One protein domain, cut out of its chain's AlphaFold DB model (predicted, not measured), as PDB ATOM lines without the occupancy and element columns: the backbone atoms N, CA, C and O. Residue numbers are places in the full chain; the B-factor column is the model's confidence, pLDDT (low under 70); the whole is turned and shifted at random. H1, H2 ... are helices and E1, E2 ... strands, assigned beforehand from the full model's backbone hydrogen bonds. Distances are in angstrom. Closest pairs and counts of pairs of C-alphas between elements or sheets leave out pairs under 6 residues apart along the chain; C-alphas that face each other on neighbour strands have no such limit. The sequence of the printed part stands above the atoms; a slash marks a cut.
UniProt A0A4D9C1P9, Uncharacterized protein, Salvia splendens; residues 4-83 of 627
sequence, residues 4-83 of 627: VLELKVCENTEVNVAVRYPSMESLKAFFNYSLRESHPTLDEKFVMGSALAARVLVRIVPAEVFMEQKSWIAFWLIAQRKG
ATOM      1  N   VAL A   4     118.459 159.789 149.063       68.31
ATOM      2  CA  VAL A   4     119.461 158.720 148.973       68.31
ATOM      3  C   VAL A   4     118.778 157.383 149.267       68.31
ATOM      4  O   VAL A   4     117.915 157.331 150.147       68.31
ATOM      5  N   LEU A   5     119.123 156.337 148.513       75.31
ATOM      6  CA  LEU A   5     118.522 155.008 148.648       75.31
ATOM      7  C   LEU A   5     119.358 154.097 149.564       75.31
ATOM      8  O   LEU A   5     118.836 153.601 150.563       75.31
ATOM      9  N   GLU A   6     120.654 153.937 149.290       79.38
ATOM     10  CA  GLU A   6     121.568 153.128 150.106       79.38
ATOM     11  C   GLU A   6     122.367 153.952 151.119       79.38
ATOM     12  O   GLU A   6     122.864 155.050 150.860       79.38
ATOM     13  N   LEU A   7     122.561 153.356 152.292       83.38
ATOM     14  CA  LEU A   7     123.344 153.906 153.388       83.38
ATOM     15  C   LEU A   7     124.088 152.785 154.120       83.38
ATOM     16  O   LEU A   7     123.718 151.615 154.047       83.38
ATOM     17  N   LYS A   8     125.139 153.146 154.852       84.56
ATOM     18  CA  LYS A   8     125.898 152.234 155.708       84.56
ATOM     19  C   LYS A   8     125.509 152.464 157.163       84.56
ATOM     20  O   LYS A   8     125.770 153.537 157.703       84.56
ATOM     21  N   VAL A   9     124.935 151.460 157.821       82.31
ATOM     22  CA  VAL A   9     124.829 151.462 159.291       82.31
ATOM     23  C   VAL A   9     126.247 151.423 159.869       82.31
ATOM     24  O   VAL A   9     127.099 150.679 159.382       82.31
ATOM     25  N   CYS A  10     126.532 152.269 160.856       80.94
ATOM     26  CA  CYS A  10     127.858 152.368 161.480       80.94
ATOM     27  C   CYS A  10     127.838 152.170 162.997       80.94
ATOM     28  O   CYS A  10     128.895 151.970 163.584       80.94
ATOM     29  N   GLU A  11     126.668 152.264 163.626       81.94
ATOM     30  CA  GLU A  11     126.507 152.246 165.079       81.94
ATOM     31  C   GLU A  11     125.066 151.823 165.388       81.94
ATOM     32  O   GLU A  11     124.127 152.393 164.825       81.94
ATOM     33  N   ASN A  12     124.874 150.824 166.244       83.06
ATOM     34  CA  ASN A  12     123.560 150.344 166.662       83.06
ATOM     35  C   ASN A  12     123.520 150.189 168.186       83.06
ATOM     36  O   ASN A  12     124.181 149.332 168.761       83.06
ATOM     37  N   THR A  13     122.716 151.029 168.826       82.69
ATOM     38  CA  THR A  13     122.365 150.951 170.249       82.69
ATOM     39  C   THR A  13     120.875 150.639 170.370       82.69
ATOM     40  O   THR A  13     120.114 150.873 169.429       82.69
ATOM     41  N   GLU A  14     120.437 150.157 171.531       74.50
ATOM     42  CA  GLU A  14     119.030 149.809 171.800       74.50
ATOM     43  C   GLU A  14     118.062 150.974 171.509       74.50
ATOM     44  O   GLU A  14     116.951 150.778 171.007       74.50
ATOM     45  N   VAL A  15     118.512 152.208 171.763       81.12
ATOM     46  CA  VAL A  15     117.718 153.435 171.597       81.12
ATOM     47  C   VAL A  15     117.938 154.096 170.231       81.12
ATOM     48  O   VAL A  15     116.994 154.648 169.668       81.12
ATOM     49  N   ASN A  16     119.156 154.057 169.675       86.06
ATOM     50  CA  ASN A  16     119.544 154.823 168.483       86.06
ATOM     51  C   ASN A  16     120.405 154.023 167.494       86.06
ATOM     52  O   ASN A  16     121.357 153.343 167.879       86.06
ATOM     53  N   VAL A  17     120.143 154.210 166.202       87.56
ATOM     54  CA  VAL A  17     120.947 153.700 165.086       87.56
ATOM     55  C   VAL A  17     121.563 154.876 164.334       87.56
ATOM     56  O   VAL A  17     120.859 155.819 163.960       87.56
ATOM     57  N   ALA A  18     122.871 154.822 164.082       86.50
ATOM     58  CA  ALA A  18     123.561 155.799 163.255       86.50
ATOM     59  C   ALA A  18     123.923 155.237 161.878       86.50
ATOM     60  O   ALA A  18     124.484 154.146 161.736       86.50
ATOM     61  N   VAL A  19     123.644 156.043 160.860       89.00
ATOM     62  CA  VAL A  19     123.843 155.730 159.447       89.00
ATOM     63  C   VAL A  19     124.764 156.761 158.805       89.00
ATOM     64  O   VAL A  19     124.728 157.941 159.160       89.00
ATOM     65  N   ARG A  20     125.580 156.329 157.844       87.19
ATOM     66  CA  ARG A  20     126.386 157.198 156.982       87.19
ATOM     67  C   ARG A  20     126.023 156.992 155.523       87.19
ATOM     68  O   ARG A  20     125.774 155.868 155.098       87.19
ATOM     69  N   TYR A  21     126.010 158.074 154.761       87.31
ATOM     70  CA  TYR A  21     125.637 158.086 153.349       87.31
ATOM     71  C   TYR A  21     126.480 159.127 152.599       87.31
ATOM     72  O   TYR A  21     127.083 159.992 153.247       87.31
ATOM     73  N   PRO A  22     126.611 159.028 151.266       86.75
ATOM     74  CA  PRO A  22     127.419 159.974 150.515       86.75
ATOM     75  C   PRO A  22     126.633 161.255 150.235       86.75
ATOM     76  O   PRO A  22     125.461 161.206 149.851       86.75
ATOM     77  N   SER A  23     127.291 162.401 150.389       84.88
ATOM     78  CA  SER A  23     126.716 163.688 150.020       84.88
ATOM     79  C   SER A  23     126.478 163.791 148.517       84.88
ATOM     80  O   SER A  23     127.069 163.085 147.690       84.88
ATOM     81  N   MET A  24     125.628 164.742 148.135       81.12
ATOM     82  CA  MET A  24     125.378 165.038 146.727       81.12
ATOM     83  C   MET A  24     126.647 165.555 146.016       81.12
ATOM     84  O   MET A  24     126.773 165.432 144.799       81.12
ATOM     85  N   GLU A  25     127.607 166.095 146.765       80.56
ATOM     86  CA  GLU A  25     128.914 166.549 146.291       80.56
ATOM     87  C   GLU A  25     129.887 165.370 146.145       80.56
ATOM     88  O   GLU A  25     130.538 165.256 145.107       80.56
ATOM     89  N   SER A  26     129.908 164.446 147.112       83.44
ATOM     90  CA  SER A  26     130.660 163.184 147.057       83.44
ATOM     91  C   SER A  26     130.239 162.314 145.865       83.44
ATOM     92  O   SER A  26     131.083 161.882 145.078       83.44
ATOM     93  N   LEU A  27     128.930 162.141 145.645       83.31
ATOM     94  CA  LEU A  27     128.395 161.417 144.484       83.31
ATOM     95  C   LEU A  27     128.803 162.076 143.155       83.31
ATOM     96  O   LEU A  27     129.241 161.385 142.237       83.31
ATOM     97  N   LYS A  28     128.718 163.411 143.042       81.62
ATOM     98  CA  LYS A  28     129.196 164.134 141.846       81.62
ATOM     99  C   LYS A  28     130.700 163.967 141.642       81.62
ATOM    100  O   LYS A  28     131.129 163.856 140.499       81.62
ATOM    101  N   ALA A  29     131.501 163.995 142.705       81.00
ATOM    102  CA  ALA A  29     132.947 163.829 142.600       81.00
ATOM    103  C   ALA A  29     133.300 162.425 142.084       81.00
ATOM    104  O   ALA A  29     134.056 162.302 141.120       81.00
ATOM    105  N   PHE A  30     132.661 161.396 142.650       81.88
ATOM    106  CA  PHE A  30     132.810 160.005 142.232       81.88
ATOM    107  C   PHE A  30     132.485 159.824 140.740       81.88
ATOM    108  O   PHE A  30     133.357 159.429 139.967       81.88
ATOM    109  N   PHE A  31     131.279 160.204 140.302       80.31
ATOM    110  CA  PHE A  31     130.834 159.966 138.923       80.31
ATOM    111  C   PHE A  31     131.486 160.862 137.857       80.31
ATOM    112  O   PHE A  31     131.518 160.463 136.696       80.31
ATOM    113  N   ASN A  32     132.011 162.042 138.211       77.25
ATOM    114  CA  ASN A  32     132.667 162.931 137.239       77.25
ATOM    115  C   ASN A  32     134.192 162.744 137.149       77.25
ATOM    116  O   ASN A  32     134.771 163.100 136.126       77.25
ATOM    117  N   TYR A  33     134.853 162.240 138.202       64.75
ATOM    118  CA  TYR A  33     136.322 162.250 138.290       64.75
ATOM    119  C   TYR A  33     136.962 160.937 138.771       64.75
ATOM    120  O   TYR A  33     138.178 160.787 138.637       64.75
ATOM    121  N   SER A  34     136.202 159.983 139.324       56.66
ATOM    122  CA  SER A  34     136.783 158.836 140.033       56.66
ATOM    123  C   SER A  34     136.676 157.511 139.276       56.66
ATOM    124  O   SER A  34     135.802 156.684 139.513       56.66
ATOM    125  N   LEU A  35     137.669 157.262 138.419       55.81
ATOM    126  CA  LEU A  35     137.984 155.922 137.896       55.81
ATOM    127  C   LEU A  35     138.894 155.108 138.845       55.81
ATOM    128  O   LEU A  35     139.449 154.091 138.430       55.81
ATOM    129  N   ARG A  36     139.126 155.568 140.088       57.19
ATOM    130  CA  ARG A  36     140.099 154.950 141.018       57.19
ATOM    131  C   ARG A  36     139.612 154.696 142.447       57.19
ATOM    132  O   ARG A  36     140.273 153.938 143.151       57.19
ATOM    133  N   GLU A  37     138.492 155.264 142.886       62.03
ATOM    134  CA  GLU A  37     137.900 154.917 144.186       62.03
ATOM    135  C   GLU A  37     136.910 153.757 144.044       62.03
ATOM    136  O   GLU A  37     136.277 153.570 143.007       62.03
ATOM    137  N   SER A  38     136.764 152.950 145.095       65.19
ATOM    138  CA  SER A  38     135.927 151.745 145.053       65.19
ATOM    139  C   SER A  38     134.441 152.011 145.314       65.19
ATOM    140  O   SER A  38     133.631 151.131 145.015       65.19
ATOM    141  N   HIS A  39     134.091 153.175 145.875       72.56
ATOM    142  CA  HIS A  39     132.738 153.686 146.125       72.56
ATOM    143  C   HIS A  39     132.799 155.199 146.467       72.56
ATOM    144  O   HIS A  39     133.869 155.674 146.858       72.56
ATOM    145  N   PRO A  40     131.683 155.954 146.402       80.94
ATOM    146  CA  PRO A  40     131.606 157.332 146.902       80.94
ATOM    147  C   PRO A  40     132.020 157.457 148.378       80.94
ATOM    148  O   PRO A  40     131.831 156.528 149.171       80.94
ATOM    149  N   THR A  41     132.539 158.617 148.790       81.88
ATOM    150  CA  THR A  41     132.866 158.859 150.206       81.88
ATOM    151  C   THR A  41     131.586 159.062 151.024       81.88
ATOM    152  O   THR A  41     130.691 159.787 150.600       81.88
ATOM    153  N   LEU A  42     131.465 158.397 152.179       84.50
ATOM    154  CA  LEU A  42     130.264 158.434 153.030       84.50
ATOM    155  C   LEU A  42     130.382 159.555 154.075       84.50
ATOM    156  O   LEU A  42     130.582 159.300 155.267       84.50
ATOM    157  N   ASP A  43     130.384 160.800 153.612       82.19
ATOM    158  CA  ASP A  43     130.720 162.001 154.379       82.19
ATOM    159  C   ASP A  43     129.587 162.544 155.269       82.19
ATOM    160  O   ASP A  43     129.882 163.187 156.279       82.19
ATOM    161  N   GLU A  44     128.319 162.220 154.998       86.38
ATOM    162  CA  GLU A  44     127.195 162.577 155.876       86.38
ATOM    163  C   GLU A  44     126.927 161.483 156.937       86.38
ATOM    164  O   GLU A  44     127.038 160.286 156.660       86.38
ATOM    165  N   LYS A  45     126.564 161.884 158.172       86.94
ATOM    166  CA  LYS A  45     126.088 161.004 159.267       86.94
ATOM    167  C   LYS A  45     124.710 161.484 159.732       86.94
ATOM    168  O   LYS A  45     124.527 162.669 159.998       86.94
ATOM    169  N   PHE A  46     123.767 160.561 159.892       84.50
ATOM    170  CA  PHE A  46     122.464 160.799 160.519       84.50
ATOM    171  C   PHE A  46     122.239 159.788 161.649       84.50
ATOM    172  O   PHE A  46     122.765 158.676 161.611       84.50
ATOM    173  N   VAL A  47     121.482 160.183 162.672       87.12
ATOM    174  CA  VAL A  47     121.141 159.343 163.828       87.12
ATOM    175  C   VAL A  47     119.626 159.330 163.963       87.12
ATOM    176  O   VAL A  47     118.990 160.382 163.935       87.12
ATOM    177  N   MET A  48     119.055 158.137 164.092       88.12
ATOM    178  CA  MET A  48     117.618 157.909 164.204       88.12
ATOM    179  C   MET A  48     117.318 156.961 165.365       88.12
ATOM    180  O   MET A  48     118.092 156.044 165.629       88.12
ATOM    181  N   GLY A  49     116.184 157.152 166.041       87.31
ATOM    182  CA  GLY A  49     115.737 156.213 167.072       87.31
ATOM    183  C   GLY A  49     115.477 154.819 166.488       87.31
ATOM    184  O   GLY A  49     115.070 154.705 165.328       87.31
ATOM    185  N   SER A  50     115.676 153.762 167.272       84.81
ATOM    186  CA  SER A  50     115.551 152.362 166.824       84.81
ATOM    187  C   SER A  50     114.183 152.043 166.199       84.81
ATOM    188  O   SER A  50     114.118 151.420 165.139       84.81
ATOM    189  N   ALA A  51     113.093 152.587 166.751       84.44
ATOM    190  CA  ALA A  51     111.740 152.475 166.188       84.44
ATOM    191  C   ALA A  51     111.546 153.179 164.822       84.44
ATOM    192  O   ALA A  51     110.644 152.819 164.064       84.44
ATOM    193  N   LEU A  52     112.375 154.177 164.483       84.56
ATOM    194  CA  LEU A  52     112.406 154.775 163.141       84.56
ATOM    195  C   LEU A  52     113.322 153.972 162.206       84.56
ATOM    196  O   LEU A  52     112.963 153.758 161.050       84.56
ATOM    197  N   ALA A  53     114.449 153.463 162.714       83.69
ATOM    198  CA  ALA A  53     115.352 152.594 161.961       83.69
ATOM    199  C   ALA A  53     114.638 151.342 161.438       83.69
ATOM    200  O   ALA A  53     114.677 151.082 160.238       83.69
ATOM    201  N   ALA A  54     113.884 150.646 162.293       81.19
ATOM    202  CA  ALA A  54     113.093 149.470 161.919       81.19
ATOM    203  C   ALA A  54     112.048 149.737 160.811       81.19
ATOM    204  O   ALA A  54     111.624 148.812 160.126       81.19
ATOM    205  N   ARG A  55     111.636 150.999 160.611       82.00
ATOM    206  CA  ARG A  55     110.648 151.408 159.596       82.00
ATOM    207  C   ARG A  55     111.257 151.923 158.290       82.00
ATOM    208  O   ARG A  55     110.530 152.057 157.310       82.00
ATOM    209  N   VAL A  56     112.544 152.268 158.284       82.00
ATOM    210  CA  VAL A  56     113.234 152.897 157.140       82.00
ATOM    211  C   VAL A  56     114.319 151.982 156.563       82.00
ATOM    212  O   VAL A  56     114.528 151.966 155.353       82.00
ATOM    213  N   LEU A  57     114.971 151.168 157.395       83.00
ATOM    214  CA  LEU A  57     116.037 150.243 156.998       83.00
ATOM    215  C   LEU A  57     115.455 148.880 156.583       83.00
ATOM    216  O   LEU A  57     115.748 147.847 157.175       83.00
ATOM    217  N   VAL A  58     114.583 148.898 155.572       78.31
ATOM    218  CA  VAL A  58     113.712 147.762 155.196       78.31
ATOM    219  C   VAL A  58     114.458 146.629 154.470       78.31
ATOM    220  O   VAL A  58     113.947 145.516 154.375       78.31
ATOM    221  N   ARG A  59     115.658 146.881 153.927       80.12
ATOM    222  CA  ARG A  59     116.446 145.890 153.171       80.12
ATOM    223  C   ARG A  59     117.936 145.992 153.489       80.12
ATOM    224  O   ARG A  59     118.484 147.088 153.546       80.12
ATOM    225  N   ILE A  60     118.584 144.837 153.617       81.19
ATOM    226  CA  ILE A  60     120.045 144.702 153.603       81.19
ATOM    227  C   ILE A  60     120.468 144.481 152.146       81.19
ATOM    228  O   ILE A  60     119.863 143.665 151.451       81.19
ATOM    229  N   VAL A  61     121.491 145.199 151.679       79.25
ATOM    230  CA  VAL A  61     122.058 145.013 150.334       79.25
ATOM    231  C   VAL A  61     123.193 143.979 150.407       79.25
ATOM    232  O   VAL A  61     124.128 144.198 151.181       79.25
ATOM    233  N   PRO A  62     123.149 142.871 149.639       80.94
ATOM    234  CA  PRO A  62     124.249 141.906 149.571       80.94
ATOM    235  C   PRO A  62     125.545 142.535 149.040       80.94
ATOM    236  O   PRO A  62     125.510 143.477 148.242       80.94
ATOM    237  N   ALA A  63     126.697 142.004 149.453       75.31
ATOM    238  CA  ALA A  63     128.004 142.548 149.075       75.31
ATOM    239  C   ALA A  63     128.257 142.451 147.559       75.31
ATOM    240  O   ALA A  63     128.890 143.326 146.970       75.31
ATOM    241  N   GLU A  64     127.707 141.417 146.930       77.50
ATOM    242  CA  GLU A  64     127.775 141.100 145.507       77.50
ATOM    243  C   GLU A  64     127.013 142.157 144.695       77.50
ATOM    244  O   GLU A  64     127.580 142.807 143.816       77.50
ATOM    245  N   VAL A  65     125.752 142.405 145.074       77.88
ATOM    246  CA  VAL A  65     124.881 143.428 144.472       77.88
ATOM    247  C   VAL A  65     125.486 144.820 144.648       77.88
ATOM    248  O   VAL A  65     125.497 145.614 143.709       77.88
ATOM    249  N   PHE A  66     126.059 145.108 145.822       80.75
ATOM    250  CA  PHE A  66     126.792 146.350 146.051       80.75
ATOM    251  C   PHE A  66     128.007 146.477 145.121       80.75
ATOM    252  O   PHE A  66     128.205 147.533 144.527       80.75
ATOM    253  N   MET A  67     128.819 145.427 144.963       75.62
ATOM    254  CA  MET A  67     130.008 145.457 144.102       75.62
ATOM    255  C   MET A  67     129.681 145.728 142.629       75.62
ATOM    256  O   MET A  67     130.444 146.438 141.974       75.62
ATOM    257  N   GLU A  68     128.560 145.213 142.132       79.31
ATOM    258  CA  GLU A  68     128.080 145.435 140.766       79.31
ATOM    259  C   GLU A  68     127.445 146.833 140.596       79.31
ATOM    260  O   GLU A  68     127.879 147.642 139.767       79.31
ATOM    261  N   GLN A  69     126.452 147.163 141.429       79.94
ATOM    262  CA  GLN A  69     125.527 148.279 141.181       79.94
ATOM    263  C   GLN A  69     125.965 149.623 141.785       79.94
ATOM    264  O   GLN A  69     125.477 150.668 141.356       79.94
ATOM    265  N   LYS A  70     126.967 149.653 142.679       76.12
ATOM    266  CA  LYS A  70     127.585 150.899 143.198       76.12
ATOM    267  C   LYS A  70     128.082 151.866 142.113       76.12
ATOM    268  O   LYS A  70     128.311 153.041 142.403       76.12
ATOM    269  N   SER A  71     128.296 151.369 140.894       76.44
ATOM    270  CA  SER A  71     128.727 152.137 139.722       76.44
ATOM    271  C   SER A  71     127.585 152.906 139.037       76.44
ATOM    272  O   SER A  71     127.838 153.664 138.101       76.44
ATOM    273  N   TRP A  72     126.334 152.744 139.480       80.00
ATOM    274  CA  TRP A  72     125.158 153.363 138.869       80.00
ATOM    275  C   TRP A  72     124.594 154.493 139.740       80.00
ATOM    276  O   TRP A  72     124.359 154.329 140.933       80.00
ATOM    277  N   ILE A  73     124.280 155.643 139.132       77.12
ATOM    278  CA  ILE A  73     123.603 156.765 139.820       77.12
ATOM    279  C   ILE A  73     122.219 156.361 140.362       77.12
ATOM    280  O   ILE A  73     121.800 156.861 141.402       77.12
ATOM    281  N   ALA A  74     121.522 155.460 139.662       80.38
ATOM    282  CA  ALA A  74     120.175 154.997 140.005       80.38
ATOM    283  C   ALA A  74     120.128 153.927 141.117       80.38
ATOM    284  O   ALA A  74     119.036 153.540 141.519       80.38
ATOM    285  N   PHE A  75     121.292 153.470 141.591       82.38
ATOM    286  CA  PHE A  75     121.441 152.799 142.882       82.38
ATOM    287  C   PHE A  75     121.282 153.889 143.955       82.38
ATOM    288  O   PHE A  75     120.167 154.182 144.377       82.38
ATOM    289  N   TRP A  76     122.350 154.660 144.194       82.06
ATOM    290  CA  TRP A  76     122.459 155.675 145.252       82.06
ATOM    291  C   TRP A  76     121.318 156.703 145.370       82.06
ATOM    292  O   TRP A  76     121.147 157.282 146.445       82.06
ATOM    293  N   LEU A  77     120.572 157.008 144.300       79.75
ATOM    294  CA  LEU A  77     119.586 158.094 144.274       79.75
ATOM    295  C   LEU A  77     118.232 157.693 143.683       79.75
ATOM    296  O   LEU A  77     118.118 157.320 142.514       79.75
ATOM    297  N   ILE A  78     117.164 157.971 144.438       74.12
ATOM    298  CA  ILE A  78     115.790 157.897 143.931       74.12
ATOM    299  C   ILE A  78     115.553 159.047 142.941       74.12
ATOM    300  O   ILE A  78     115.361 160.208 143.328       74.12
ATOM    301  N   ALA A  79     115.524 158.718 141.649       54.44
ATOM    302  CA  ALA A  79     115.284 159.669 140.572       54.44
ATOM    303  C   ALA A  79     113.925 160.382 140.725       54.44
ATOM    304  O   ALA A  79     112.856 159.799 140.534       54.44
ATOM    305  N   GLN A  80     113.959 161.681 141.031       54.22
ATOM    306  CA  GLN A  80     112.766 162.528 141.069       54.22
ATOM    307  C   GLN A  80     112.176 162.658 139.656       54.22
ATOM    308  O   GLN A  80     112.700 163.406 138.824       54.22
ATOM    309  N   ARG A  81     111.075 161.945 139.375       40.19
ATOM    310  CA  ARG A  81     110.343 162.049 138.103       40.19
ATOM    311  C   ARG A  81     109.794 163.472 137.951       40.19
ATOM    312  O   ARG A  81     108.786 163.825 138.556       40.19
ATOM    313  N   LYS A  82     110.457 164.293 137.127       45.16
ATOM    314  CA  LYS A  82     110.010 165.647 136.753       45.16
ATOM    315  C   LYS A  82     108.688 165.563 135.974       45.16
ATOM    316  O   LYS A  82     108.700 165.490 134.752       45.16
ATOM    317  N   GLY A  83     107.567 165.536 136.693       43.56
ATOM    318  CA  GLY A  83     106.222 165.461 136.114       43.56
ATOM    319  C   GLY A  83     105.103 165.151 137.114       43.56
ATOM    320  O   GLY A  83     103.983 165.596 136.902       43.56
TER     321      GLY A  83
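Overview. This is residues 4 to 83 of the 627 residues of an uncharacterized protein of Salvia splendens (UniProt A0A4D9C1P9). A small sheet of three strands, with the short helix H2 over one face, makes one end of the domain, and a loose group of three helices, H1, H4 and H3, lies beyond the end of the sheet where E2 ends. H4 is between H1 and H3 in this group; residues 32 to 37, of which 32 and 33 belong to H1, stick out, and residues 79 to 83 run off as a tail. The printed part has 80 residues, with four named helices and three named strands in the order E1 E2 H1 E3 H2 H3 H4, and is mixed in class. The sheet's order is E1 - E2 - E3, all antiparallel. The whole is only just compact, close to loose, with a radius of gyration of the C-alphas of 13.7 A and spans of 39 by 35 by 24 A.

Along the chain. The sheet has E1 at residues 8 to 12, 11.4 A long, beginning at C-alpha 8 (125.898, 152.234, 155.708). E2 is residues 16 to 21, 16.6 A, and E3 is residues 44 to 49, 17.2 A. H2, residues 50 to 56, is 10.0 A long. H1, residues 24 to 33, is the longest helix, 14.1 A, from C-alpha 24 at (125.378, 165.038, 146.727). H3 is residues 63 to 69, 10.1 A. H4, residues 73 to 76, is 5.7 A long and ends at C-alpha 76 (122.459, 155.675, 145.252).

Arrangement. E2 is the inner strand; E1 and E3 are edge strands. E1 and E2 form a hairpin, antiparallel at 161 degrees, with N 8 and O 20 within hydrogen-bond range at 2.8 A. E2 and E3 are antiparallel at 156 degrees, with N 17 and O 48 within hydrogen-bond range at 2.8 A. H2 is on the sheet at a height over the sheet of 8.6 A. It is over E2 and only just over E3, on which 3 of its 7 C-alphas fall, and runs along the strands, at 3 degrees to E2 on the local plane. The closest C-alphas of E2 and H2, those of Asn 16 and Ser 50, are 5.0 A apart. H1, H3 and H4 are not on the sheet. H1 and H4 are close but not clearly touching, their closest C-alphas, Phe 31 and Ile 73, 8.0 A apart. H3 and H4 are also close but not clearly touching, with the C-alphas of Gln 69 and Phe 75 closest at 6.3 A. H1 and H3 are apart, and so are H2 and H3. Each O i to N i+4 pair is within hydrogen-bond range in H1 and H3, and 2 of 3 are in H2; H4 is too short for such a pair.

Size, cuts and confidence. The two C-alphas farthest apart, those of Glu 14 and Gly 83, are 41.0 A apart. The printed part has no cut, and no link is long. The mean pLDDT of the printed part is 77.8; it is under 70 at residue 4, residues 33 to 38 and residues 79 to 83.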